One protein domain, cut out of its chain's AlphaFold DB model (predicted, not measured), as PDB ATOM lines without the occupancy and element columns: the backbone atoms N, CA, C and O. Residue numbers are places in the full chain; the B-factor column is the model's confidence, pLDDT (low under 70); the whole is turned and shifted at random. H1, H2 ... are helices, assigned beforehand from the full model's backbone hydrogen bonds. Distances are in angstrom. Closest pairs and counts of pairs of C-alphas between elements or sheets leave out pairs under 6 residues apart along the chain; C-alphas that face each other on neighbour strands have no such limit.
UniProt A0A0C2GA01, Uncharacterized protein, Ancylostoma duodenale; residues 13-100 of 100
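AT A GLANCE: This is residues 13 to 100 of the 100 residues of an uncharacterized protein of Ancylostoma duodenale (UniProt A0A0C2GA01). Two helices, H2 and the much longer H3, fold back on each other as a helical hairpin, and the long helix H1 sticks out from it as a free arm through residues 13 to 36. Residues 86 to 100, the far part of H3 and the last residues, stick out as a second arm. The printed part has 88 residues with three named helices, H1, H2 and H3 in that order, no named strand, and is all helix. It is extended and flat, with a radius of gyration of the C-alphas of 19.3 A and spans of 61 by 45 by 14 A.

IN THESE COORDINATES: H1, residues 13 to 39, begins at C-alpha 13 (288.853, 141.169, 154.212) and is 39.2 A long. H2, residues 43 to 57, is 21.7 A long. H3, residues 63 to 97, is 51.6 A long and ends at C-alpha 97 (282.576, 186.554, 192.670).

HOW THE PARTS SIT: H1 and H2 are close but not clearly touching, the closest C-alphas, of Glu 38 and Lys 46, being 7.4 A apart, at a steep tilt of 44 degrees, opposite ways. H2 and H3 form a hairpin and touch, H3 with residues 65 to 80 alone; their closest C-alphas, of Thr 45 and Ala 76, are 5.5 A apart. Their tilt is a shallow 27 degrees, opposite ways. H1 and H3 are apart. In H1, H2 and H3 every O i to N i+4 pair is within hydrogen-bond range.

THE WHOLE: The C-alphas of Thr 13 and Lys 100, the two farthest apart, are 61.9 A apart. The printed part has no cut, and both links are tight. Mean pLDDT of the printed part is 89.7; residues 13 to 14 and residue 100 are under 70.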
ATOM      1  N   THR A  13     288.179 141.049 152.906       67.12
ATOM      2  CA  THR A  13     288.853 141.169 154.212       67.12
ATOM      3  C   THR A  13     289.114 142.626 154.600       67.12
ATOM      4  O   THR A  13     288.865 143.020 155.743       67.12
ATOM      5  N   GLU A  14     289.548 143.452 153.644       67.81
ATOM      6  CA  GLU A  14     289.812 144.880 153.866       67.81
ATOM      7  C   GLU A  14     288.526 145.658 154.199       67.81
ATOM      8  O   GLU A  14     288.534 146.554 155.050       67.81
ATOM      9  N   ASP A  15     287.398 145.269 153.598       78.38
ATOM     10  CA  ASP A  15     286.087 145.886 153.832       78.38
ATOM     11  C   ASP A  15     285.556 145.591 155.246       78.38
ATOM     12  O   ASP A  15     285.022 146.475 155.923       78.38
ATOM     13  N   TYR A  16     285.782 144.371 155.753       81.38
ATOM     14  CA  TYR A  16     285.431 144.012 157.131       81.38
ATOM     15  C   TYR A  16     286.280 144.749 158.169       81.38
ATOM     16  O   TYR A  16     285.752 145.148 159.211       81.38
ATOM     17  N   GLU A  17     287.573 144.963 157.912       84.94
ATOM     18  CA  GLU A  17     288.413 145.756 158.812       84.94
ATOM     19  C   GLU A  17     287.968 147.220 158.883       84.94
ATOM     20  O   GLU A  17     287.923 147.806 159.970       84.94
ATOM     21  N   GLU A  18     287.651 147.825 157.735       84.12
ATOM     22  CA  GLU A  18     287.173 149.207 157.664       84.12
ATOM     23  C   GLU A  18     285.820 149.348 158.383       84.12
ATOM     24  O   GLU A  18     285.638 150.254 159.209       84.12
ATOM     25  N   LEU A  19     284.914 148.384 158.182       85.75
ATOM     26  CA  LEU A  19     283.651 148.289 158.911       85.75
ATOM     27  C   LEU A  19     283.865 148.149 160.425       85.75
ATOM     28  O   LEU A  19     283.235 148.862 161.210       85.75
ATOM     29  N   ALA A  20     284.765 147.264 160.861       88.56
ATOM     30  CA  ALA A  20     285.057 147.054 162.276       88.56
ATOM     31  C   ALA A  20     285.611 148.327 162.936       88.56
ATOM     32  O   ALA A  20     285.137 148.725 164.005       88.56
ATOM     33  N   LYS A  21     286.553 149.020 162.279       89.75
ATOM     34  CA  LYS A  21     287.097 150.310 162.743       89.75
ATOM     35  C   LYS A  21     285.981 151.348 162.907       89.75
ATOM     36  O   LYS A  21     285.920 152.034 163.932       89.75
ATOM     37  N   TRP A  22     285.050 151.424 161.953       88.06
ATOM     38  CA  TRP A  22     283.910 152.341 162.025       88.06
ATOM     39  C   TRP A  22     282.916 151.987 163.140       88.06
ATOM     40  O   TRP A  22     282.443 152.876 163.860       88.06
ATOM     41  N   LEU A  23     282.621 150.698 163.333       92.06
ATOM     42  CA  LEU A  23     281.750 150.222 164.409       92.06
ATOM     43  C   LEU A  23     282.343 150.532 165.786       92.06
ATOM     44  O   LEU A  23     281.633 151.043 166.656       92.06
ATOM     45  N   ILE A  24     283.644 150.297 165.975       93.12
ATOM     46  CA  ILE A  24     284.355 150.607 167.223       93.12
ATOM     47  C   ILE A  24     284.321 152.110 167.499       93.12
ATOM     48  O   ILE A  24     283.992 152.527 168.615       93.12
ATOM     49  N   PHE A  25     284.614 152.938 166.492       90.75
ATOM     50  CA  PHE A  25     284.541 154.392 166.625       90.75
ATOM     51  C   PHE A  25     283.133 154.846 167.036       90.75
ATOM     52  O   PHE A  25     282.969 155.582 168.012       90.75
ATOM     53  N   SER A  26     282.110 154.348 166.342       88.44
ATOM     54  CA  SER A  26     280.710 154.693 166.597       88.44
ATOM     55  C   SER A  26     280.262 154.269 167.997       88.44
ATOM     56  O   SER A  26     279.642 155.055 168.718       88.44
ATOM     57  N   ALA A  27     280.631 153.059 168.427       91.81
ATOM     58  CA  ALA A  27     280.362 152.566 169.774       91.81
ATOM     59  C   ALA A  27     281.057 153.424 170.843       91.81
ATOM     60  O   ALA A  27     280.446 153.778 171.855       91.81
ATOM     61  N   THR A  28     282.309 153.816 170.599       91.75
ATOM     62  CA  THR A  28     283.094 154.660 171.511       91.75
ATOM     63  C   THR A  28     282.476 156.051 171.647       91.75
ATOM     64  O   THR A  28     282.252 156.526 172.765       91.75
ATOM     65  N   ALA A  29     282.116 156.683 170.528       88.38
ATOM     66  CA  ALA A  29     281.447 157.981 170.513       88.38
ATOM     67  C   ALA A  29     280.095 157.929 171.246       88.38
ATOM     68  O   ALA A  29     279.817 158.760 172.117       88.38
ATOM     69  N   ALA A  30     279.278 156.908 170.970       87.25
ATOM     70  CA  ALA A  30     278.006 156.700 171.655       87.25
ATOM     71  C   ALA A  30     278.193 156.510 173.171       87.25
ATOM     72  O   ALA A  30     277.459 157.101 173.969       87.25
ATOM     73  N   MET A  31     279.206 155.743 173.588       88.12
ATOM     74  CA  MET A  31     279.524 155.533 175.000       88.12
ATOM     75  C   MET A  31     279.950 156.833 175.694       88.12
ATOM     76  O   MET A  31     279.520 157.091 176.820       88.12
ATOM     77  N   MET A  32     280.760 157.675 175.045       83.62
ATOM     78  CA  MET A  32     281.169 158.968 175.604       83.62
ATOM     79  C   MET A  32     279.971 159.893 175.832       83.62
ATOM     80  O   MET A  32     279.807 160.432 176.931       83.62
ATOM     81  N   ILE A  33     279.089 160.016 174.836       81.19
ATOM     82  CA  ILE A  33     277.855 160.809 174.945       81.19
ATOM     83  C   ILE A  33     276.980 160.266 176.082       81.19
ATOM     84  O   ILE A  33     276.460 161.027 176.904       81.19
ATOM     85  N   HIS A  34     276.861 158.940 176.175       79.69
ATOM     86  CA  HIS A  34     276.111 158.282 177.234       79.69
ATOM     87  C   HIS A  34     276.671 158.608 178.625       79.69
ATOM     88  O   HIS A  34     275.916 159.071 179.483       79.69
ATOM     89  N   LYS A  35     277.982 158.444 178.844       80.19
ATOM     90  CA  LYS A  35     278.649 158.741 180.125       80.19
ATOM     91  C   LYS A  35     278.465 160.202 180.536       80.19
ATOM     92  O   LYS A  35     278.082 160.473 181.674       80.19
ATOM     93  N   GLN A  36     278.648 161.141 179.606       77.25
ATOM     94  CA  GLN A  36     278.411 162.562 179.873       77.25
ATOM     95  C   GLN A  36     276.950 162.853 180.231       77.25
ATOM     96  O   GLN A  36     276.676 163.703 181.077       77.25
ATOM     97  N   SER A  37     275.996 162.173 179.591       74.62
ATOM     98  CA  SER A  37     274.579 162.330 179.922       74.62
ATOM     99  C   SER A  37     274.261 161.781 181.314       74.62
ATOM    100  O   SER A  37     273.572 162.447 182.081       74.62
ATOM    101  N   GLU A  38     274.823 160.629 181.688       76.19
ATOM    102  CA  GLU A  38     274.605 160.020 183.000       76.19
ATOM    103  C   GLU A  38     275.208 160.835 184.138       76.19
ATOM    104  O   GLU A  38     274.602 160.916 185.205       76.19
ATOM    105  N   GLN A  39     276.352 161.487 183.933       79.19
ATOM    106  CA  GLN A  39     276.926 162.388 184.939       79.19
ATOM    107  C   GLN A  39     275.987 163.551 185.292       79.19
ATOM    108  O   GLN A  39     275.967 163.995 186.436       79.19
ATOM    109  N   LYS A  40     275.164 164.007 184.341       86.06
ATOM    110  CA  LYS A  40     274.207 165.113 184.535       86.06
ATOM    111  C   LYS A  40     272.916 164.680 185.237       86.06
ATOM    112  O   LYS A  40     272.115 165.537 185.608       86.06
ATOM    113  N   LEU A  41     272.678 163.373 185.373       89.12
ATOM    114  CA  LEU A  41     271.463 162.837 185.977       89.12
ATOM    115  C   LEU A  41     271.630 162.623 187.484       89.12
ATOM    116  O   LEU A  41     272.596 162.004 187.938       89.12
ATOM    117  N   ASN A  42     270.634 163.057 188.250       91.06
ATOM    118  CA  ASN A  42     270.559 162.789 189.679       91.06
ATOM    119  C   ASN A  42     270.291 161.287 189.953       91.06
ATOM    120  O   ASN A  42     269.795 160.567 189.071       91.06
ATOM    121  N   PRO A  43     270.615 160.780 191.160       92.38
ATOM    122  CA  PRO A  43     270.515 159.352 191.484       92.38
ATOM    123  C   PRO A  43     269.113 158.766 191.271       92.38
ATOM    124  O   PRO A  43     268.967 157.702 190.666       92.38
ATOM    125  N   LYS A  44     268.069 159.500 191.671       92.88
ATOM    126  CA  LYS A  44     266.666 159.091 191.497       92.88
ATOM    127  C   LYS A  44     266.306 158.895 190.022       92.88
ATOM    128  O   LYS A  44     265.653 157.922 189.648       92.88
ATOM    129  N   THR A  45     266.773 159.788 189.154       94.25
ATOM    130  CA  THR A  45     266.538 159.686 187.708       94.25
ATOM    131  C   THR A  45     267.293 158.509 187.094       94.25
ATOM    132  O   THR A  45     266.744 157.812 186.238       94.25
ATOM    133  N   LYS A  46     268.522 158.237 187.555       93.38
ATOM    134  CA  LYS A  46     269.288 157.048 187.145       93.38
ATOM    135  C   LYS A  46     268.545 155.760 187.497       93.38
ATOM    136  O   LYS A  46     268.428 154.883 186.644       93.38
ATOM    137  N   GLN A  47     267.984 155.675 188.702       94.31
ATOM    138  CA  GLN A  47     267.193 154.524 189.140       94.31
ATOM    139  C   GLN A  47     265.963 154.304 188.244       94.31
ATOM    140  O   GLN A  47     265.758 153.205 187.733       94.31
ATOM    141  N   LEU A  48     265.188 155.358 187.964       95.12
ATOM    142  CA  LEU A  48     264.029 155.272 187.064       95.12
ATOM    143  C   LEU A  48     264.416 154.838 185.644       95.12
ATOM    144  O   LEU A  48     263.684 154.092 184.995       95.12
ATOM    145  N   ARG A  49     265.574 155.288 185.148       93.25
ATOM    146  CA  ARG A  49     266.092 154.888 183.835       93.25
ATOM    147  C   ARG A  49     266.466 153.406 183.785       93.25
ATOM    148  O   ARG A  49     266.166 152.769 182.775       93.25
ATOM    149  N   ARG A  50     267.072 152.868 184.851       94.00
ATOM    150  CA  ARG A  50     267.376 151.431 184.991       94.00
ATOM    151  C   ARG A  50     266.096 150.598 185.009       94.00
ATOM    152  O   ARG A  50     265.920 149.778 184.112       94.00
ATOM    153  N   ARG A  51     265.138 150.954 185.875       94.75
ATOM    154  CA  ARG A  51     263.822 150.296 185.965       94.75
ATOM    155  C   ARG A  51     263.062 150.297 184.639       94.75
ATOM    156  O   ARG A  51     262.446 149.308 184.259       94.75
ATOM    157  N   ARG A  52     263.110 151.402 183.887       95.88
ATOM    158  CA  ARG A  52     262.539 151.456 182.531       95.88
ATOM    159  C   ARG A  52     263.225 150.472 181.581       95.88
ATOM    160  O   ARG A  52     262.562 149.883 180.736       95.88
ATOM    161  N   GLY A  53     264.546 150.338 181.673       94.56
ATOM    162  CA  GLY A  53     265.313 149.382 180.877       94.56
ATOM    163  C   GLY A  53     264.975 147.931 181.213       94.56
ATOM    164  O   GLY A  53     264.860 147.122 180.300       94.56
ATOM    165  N   GLU A  54     264.787 147.616 182.493       95.81
ATOM    166  CA  GLU A  54     264.327 146.303 182.969       95.81
ATOM    167  C   GLU A  54     262.937 145.985 182.407       95.81
ATOM    168  O   GLU A  54     262.795 145.028 181.654       95.81
ATOM    169  N   LEU A  55     261.957 146.874 182.613       95.25
ATOM    170  CA  LEU A  55     260.592 146.700 182.097       95.25
ATOM    171  C   LEU A  55     260.521 146.611 180.569       95.25
ATOM    172  O   LEU A  55     259.615 145.988 180.030       95.25
ATOM    173  N   LYS A  56     261.445 147.249 179.842       93.56
ATOM    174  CA  LYS A  56     261.483 147.150 178.376       93.56
ATOM    175  C   LYS A  56     261.912 145.755 177.908       93.56
ATOM    176  O   LYS A  56     261.467 145.330 176.848       93.56
ATOM    177  N   ARG A  57     262.797 145.089 178.655       95.38
ATOM    178  CA  ARG A  57     263.286 143.735 178.341       95.38
ATOM    179  C   ARG A  57     262.352 142.652 178.866       95.38
ATOM    180  O   ARG A  57     262.327 141.565 178.308       95.38
ATOM    181  N   ASP A  58     261.597 142.968 179.910       95.31
ATOM    182  CA  ASP A  58     260.617 142.071 180.497       95.31
ATOM    183  C   ASP A  58     259.445 141.812 179.530       95.31
ATOM    184  O   ASP A  58     258.718 142.726 179.111       95.31
ATOM    185  N   GLN A  59     259.286 140.545 179.153       93.88
ATOM    186  CA  GLN A  59     258.192 140.079 178.305       93.88
ATOM    187  C   GLN A  59     256.873 139.957 179.079       93.88
ATOM    188  O   GLN A  59     255.823 140.173 178.479       93.88
ATOM    189  N   ALA A  60     256.916 139.698 180.390       96.56
ATOM    190  CA  ALA A  60     255.739 139.609 181.255       96.56
ATOM    191  C   ALA A  60     255.189 140.992 181.647       96.56
ATOM    192  O   ALA A  60     254.004 141.127 181.948       96.56
ATOM    193  N   ALA A  61     256.024 142.037 181.594       96.31
ATOM    194  CA  ALA A  61     255.596 143.405 181.868       96.31
ATOM    195  C   ALA A  61     254.515 143.878 180.885       96.31
ATOM    196  O   ALA A  61     254.691 143.872 179.655       96.31
ATOM    197  N   THR A  62     253.424 144.391 181.444       97.31
ATOM    198  CA  THR A  62     252.280 144.898 180.690       97.31
ATOM    199  C   THR A  62     252.641 146.155 179.897       97.31
ATOM    200  O   THR A  62     253.570 146.912 180.213       97.31
ATOM    201  N   HIS A  63     251.861 146.435 178.852       95.94
ATOM    202  CA  HIS A  63     252.016 147.668 178.084       95.94
ATOM    203  C   HIS A  63     251.849 148.920 178.965       95.94
ATOM    204  O   HIS A  63     252.619 149.877 178.841       95.94
ATOM    205  N   LEU A  64     250.890 148.902 179.899       96.88
ATOM    206  CA  LEU A  64     250.638 150.023 180.806       96.88
ATOM    207  C   LEU A  64     251.840 150.313 181.712       96.88
ATOM    208  O   LEU A  64     252.232 151.473 181.837       96.88
ATOM    209  N   GLU A  65     252.489 149.289 182.271       95.94
ATOM    210  CA  GLU A  65     253.698 149.459 183.091       95.94
ATOM    211  C   GLU A  65     254.854 150.070 182.293       95.94
ATOM    212  O   GLU A  65     255.524 151.005 182.753       95.94
ATOM    213  N   LYS A  66     255.054 149.601 181.055       96.25
ATOM    214  CA  LYS A  66     256.070 150.128 180.130       96.25
ATOM    215  C   LYS A  66     255.824 151.607 179.811       96.25
ATOM    216  O   LYS A  66     256.764 152.417 179.833       96.25
ATOM    217  N   VAL A  67     254.569 151.987 179.563       96.44
ATOM    218  CA  VAL A  67     254.171 153.378 179.290       96.44
ATOM    219  C   VAL A  67     254.320 154.257 180.532       96.44
ATOM    220  O   VAL A  67     254.933 155.329 180.448       96.44
ATOM    221  N   ALA A  68     253.827 153.807 181.687       96.44
ATOM    222  CA  ALA A  68     253.903 154.537 182.949       96.44
ATOM    223  C   ALA A  68     255.360 154.805 183.353       96.44
ATOM    224  O   ALA A  68     255.739 155.954 183.605       96.44
ATOM    225  N   SER A  69     256.213 153.777 183.303       95.12
ATOM    226  CA  SER A  69     257.650 153.899 183.569       95.12
ATOM    227  C   SER A  69     258.339 154.858 182.592       95.12
ATOM    228  O   SER A  69     259.126 155.723 182.988       95.12
ATOM    229  N   SER A  70     257.984 154.795 181.305       95.50
ATOM    230  CA  SER A  70     258.508 155.717 180.293       95.50
ATOM    231  C   SER A  70     258.105 157.171 180.554       95.50
ATOM    232  O   SER A  70     258.940 158.070 180.415       95.50
ATOM    233  N   LYS A  71     256.853 157.421 180.960       96.56
ATOM    234  CA  LYS A  71     256.358 158.757 181.330       96.56
ATOM    235  C   LYS A  71     257.103 159.302 182.551       96.56
ATOM    236  O   LYS A  71     257.636 160.409 182.479       96.56
ATOM    237  N   ALA A  72     257.213 158.505 183.615       95.12
ATOM    238  CA  ALA A  72     257.928 158.880 184.834       95.12
ATOM    239  C   ALA A  72     259.411 159.184 184.562       95.12
ATOM    240  O   ALA A  72     259.923 160.230 184.966       95.12
ATOM    241  N   CYS A  73     260.090 158.324 183.799       95.31
ATOM    242  CA  CYS A  73     261.491 158.512 183.431       95.31
ATOM    243  C   CYS A  73     261.704 159.804 182.618       95.31
ATOM    244  O   CYS A  73     262.627 160.566 182.899       95.31
ATOM    245  N   ARG A  74     260.832 160.103 181.641       94.88
ATOM    246  CA  ARG A  74     260.910 161.347 180.850       94.88
ATOM    247  C   ARG A  74     260.748 162.600 181.712       94.88
ATOM    248  O   ARG A  74     261.510 163.551 181.533       94.88
ATOM    249  N   ALA A  75     259.791 162.601 182.638       95.50
ATOM    250  CA  ALA A  75     259.581 163.721 183.554       95.50
ATOM    251  C   ALA A  75     260.799 163.934 184.471       95.50
ATOM    252  O   ALA A  75     261.313 165.051 184.565       95.50
ATOM    253  N   ALA A  76     261.319 162.853 185.062       95.00
ATOM    254  CA  ALA A  76     262.498 162.899 185.924       95.00
ATOM    255  C   ALA A  76     263.748 163.409 185.185       95.00
ATOM    256  O   ALA A  76     264.446 164.285 185.691       95.00
ATOM    257  N   MET A  77     263.988 162.950 183.949       93.19
ATOM    258  CA  MET A  77     265.101 163.442 183.124       93.19
ATOM    259  C   MET A  77     265.010 164.945 182.853       93.19
ATOM    260  O   MET A  77     266.010 165.647 183.007       93.19
ATOM    261  N   LYS A  78     263.827 165.466 182.494       94.00
ATOM    262  CA  LYS A  78     263.640 166.914 182.295       94.00
ATOM    263  C   LYS A  78     263.959 167.702 183.570       94.00
ATOM    264  O   LYS A  78     264.676 168.700 183.501       94.00
ATOM    265  N   GLY A  79     263.466 167.235 184.719       94.31
ATOM    266  CA  GLY A  79     263.728 167.853 186.021       94.31
ATOM    267  C   GLY A  79     265.217 167.870 186.369       94.31
ATOM    268  O   GLY A  79     265.777 168.934 186.623       94.31
ATOM    269  N   SER A  80     265.875 166.714 186.277       93.31
ATOM    270  CA  SER A  80     267.296 166.568 186.597       93.31
ATOM    271  C   SER A  80     268.199 167.421 185.705       93.31
ATOM    272  O   SER A  80     269.172 167.995 186.185       93.31
ATOM    273  N   LEU A  81     267.894 167.532 184.409       91.81
ATOM    274  CA  LEU A  81     268.678 168.373 183.502       91.81
ATOM    275  C   LEU A  81     268.507 169.862 183.813       91.81
ATOM    276  O   LEU A  81     269.473 170.621 183.721       91.81
ATOM    277  N   ARG A  82     267.296 170.292 184.187       92.94
ATOM    278  CA  ARG A  82     267.047 171.674 184.614       92.94
ATOM    279  C   ARG A  82     267.817 172.001 185.891       92.94
ATOM    280  O   ARG A  82     268.427 173.062 185.965       92.94
ATOM    281  N   GLU A  83     267.795 171.096 186.861       93.00
ATOM    282  CA  GLU A  83     268.539 171.218 188.114       93.00
ATOM    283  C   GLU A  83     270.046 171.320 187.860       93.00
ATOM    284  O   GLU A  83     270.662 172.305 188.254       93.00
ATOM    285  N   HIS A  84     270.616 170.396 187.081       92.19
ATOM    286  CA  HIS A  84     272.034 170.430 186.720       92.19
ATOM    287  C   HIS A  84     272.446 171.757 186.053       92.19
ATOM    288  O   HIS A  84     273.480 172.331 186.394       92.19
ATOM    289  N   ARG A  85     271.624 172.287 185.131       92.75
ATOM    290  CA  ARG A  85     271.875 173.596 184.496       92.75
ATOM    291  C   ARG A  85     271.895 174.731 185.520       92.75
ATOM    292  O   ARG A  85     272.795 175.562 185.465       92.75
ATOM    293  N   LYS A  86     270.936 174.754 186.453       94.31
ATOM    294  CA  LYS A  86     270.886 175.760 187.523       94.31
ATOM    295  C   LYS A  86     272.120 175.692 188.418       94.31
ATOM    296  O   LYS A  86     272.759 176.718 188.623       94.31
ATOM    297  N   SER A  87     272.497 174.501 188.879       91.56
ATOM    298  CA  SER A  87     273.682 174.322 189.726       91.56
ATOM    299  C   SER A  87     274.960 174.785 189.025       91.56
ATOM    300  O   SER A  87     275.800 175.431 189.644       91.56
ATOM    301  N   LYS A  88     275.089 174.531 187.715       92.31
ATOM    302  CA  LYS A  88     276.237 174.995 186.923       92.31
ATOM    303  C   LYS A  88     276.317 176.523 186.848       92.31
ATOM    304  O   LYS A  88     277.400 177.085 186.997       92.31
ATOM    305  N   LEU A  89     275.179 177.188 186.623       93.44
ATOM    306  CA  LEU A  89     275.100 178.651 186.583       93.44
ATOM    307  C   LEU A  89     275.494 179.262 187.930       93.44
ATOM    308  O   LEU A  89     276.330 180.159 187.957       93.44
ATOM    309  N   LEU A  90     274.958 178.729 189.031       93.44
ATOM    310  CA  LEU A  90     275.293 179.183 190.383       93.44
ATOM    311  C   LEU A  90     276.777 178.977 190.704       93.44
ATOM    312  O   LEU A  90     277.428 179.892 191.192       93.44
ATOM    313  N   SER A  91     277.336 177.814 190.366       91.75
ATOM    314  CA  SER A  91     278.764 177.533 190.555       91.75
ATOM    315  C   SER A  91     279.653 178.493 189.756       91.75
ATOM    316  O   SER A  91     280.652 178.978 190.280       91.75
ATOM    317  N   THR A  92     279.265 178.820 188.521       92.19
ATOM    318  CA  THR A  92     280.014 179.763 187.675       92.19
ATOM    319  C   THR A  92     279.911 181.195 188.210       92.19
ATOM    320  O   THR A  92     280.899 181.924 188.192       92.19
ATOM    321  N   ALA A  93     278.740 181.604 188.709       90.38
ATOM    322  CA  ALA A  93     278.550 182.906 189.346       90.38
ATOM    323  C   ALA A  93     279.405 183.038 190.617       90.38
ATOM    324  O   ALA A  93     280.172 183.988 190.732       90.38
ATOM    325  N   ALA A  94     279.370 182.033 191.498       89.31
ATOM    326  CA  ALA A  94     280.185 182.000 192.714       89.31
ATOM    327  C   ALA A  94     281.693 182.039 192.411       89.31
ATOM    328  O   ALA A  94     282.456 182.694 193.114       89.31
ATOM    329  N   GLN A  95     282.142 181.364 191.347       88.62
ATOM    330  CA  GLN A  95     283.540 181.426 190.922       88.62
ATOM    331  C   GLN A  95     283.930 182.828 190.432       88.62
ATOM    332  O   GLN A  95     285.026 183.283 190.728       88.62
ATOM    333  N   ARG A  96     283.040 183.529 189.718       87.44
ATOM    334  CA  ARG A  96     283.280 184.911 189.275       87.44
ATOM    335  C   ARG A  96     283.339 185.901 190.434       87.44
ATOM    336  O   ARG A  96     284.128 186.831 190.367       87.44
ATOM    337  N   GLU A  97     282.525 185.712 191.468       81.50
ATOM    338  CA  GLU A  97     282.576 186.554 192.670       81.50
ATOM    339  C   GLU A  97     283.869 186.357 193.461       81.50
ATOM    340  O   GLU A  97     284.422 187.333 193.942       81.50
ATOM    341  N   ARG A  98     284.399 185.130 193.534       74.31
ATOM    342  CA  ARG A  98     285.681 184.832 194.203       74.31
ATOM    343  C   ARG A  98     286.924 185.343 193.468       74.31
ATOM    344  O   ARG A  98     288.010 185.295 194.032       74.31
ATOM    345  N   LEU A  99     286.785 185.714 192.197       76.81
ATOM    346  CA  LEU A  99     287.870 186.247 191.363       76.81
ATOM    347  C   LEU A  99     287.904 187.784 191.356       76.81
ATOM    348  O   LEU A  99     288.747 188.356 190.665       76.81
ATOM    349  N   LYS A 100     286.974 188.433 192.065       59.75
ATOM    350  CA  LYS A 100     286.994 189.866 192.363       59.75
ATOM    351  C   LYS A 100     287.622 190.095 193.729       59.75
ATOM    352  O   LYS A 100     288.258 191.158 193.871       59.75
TER     353      LYS A 100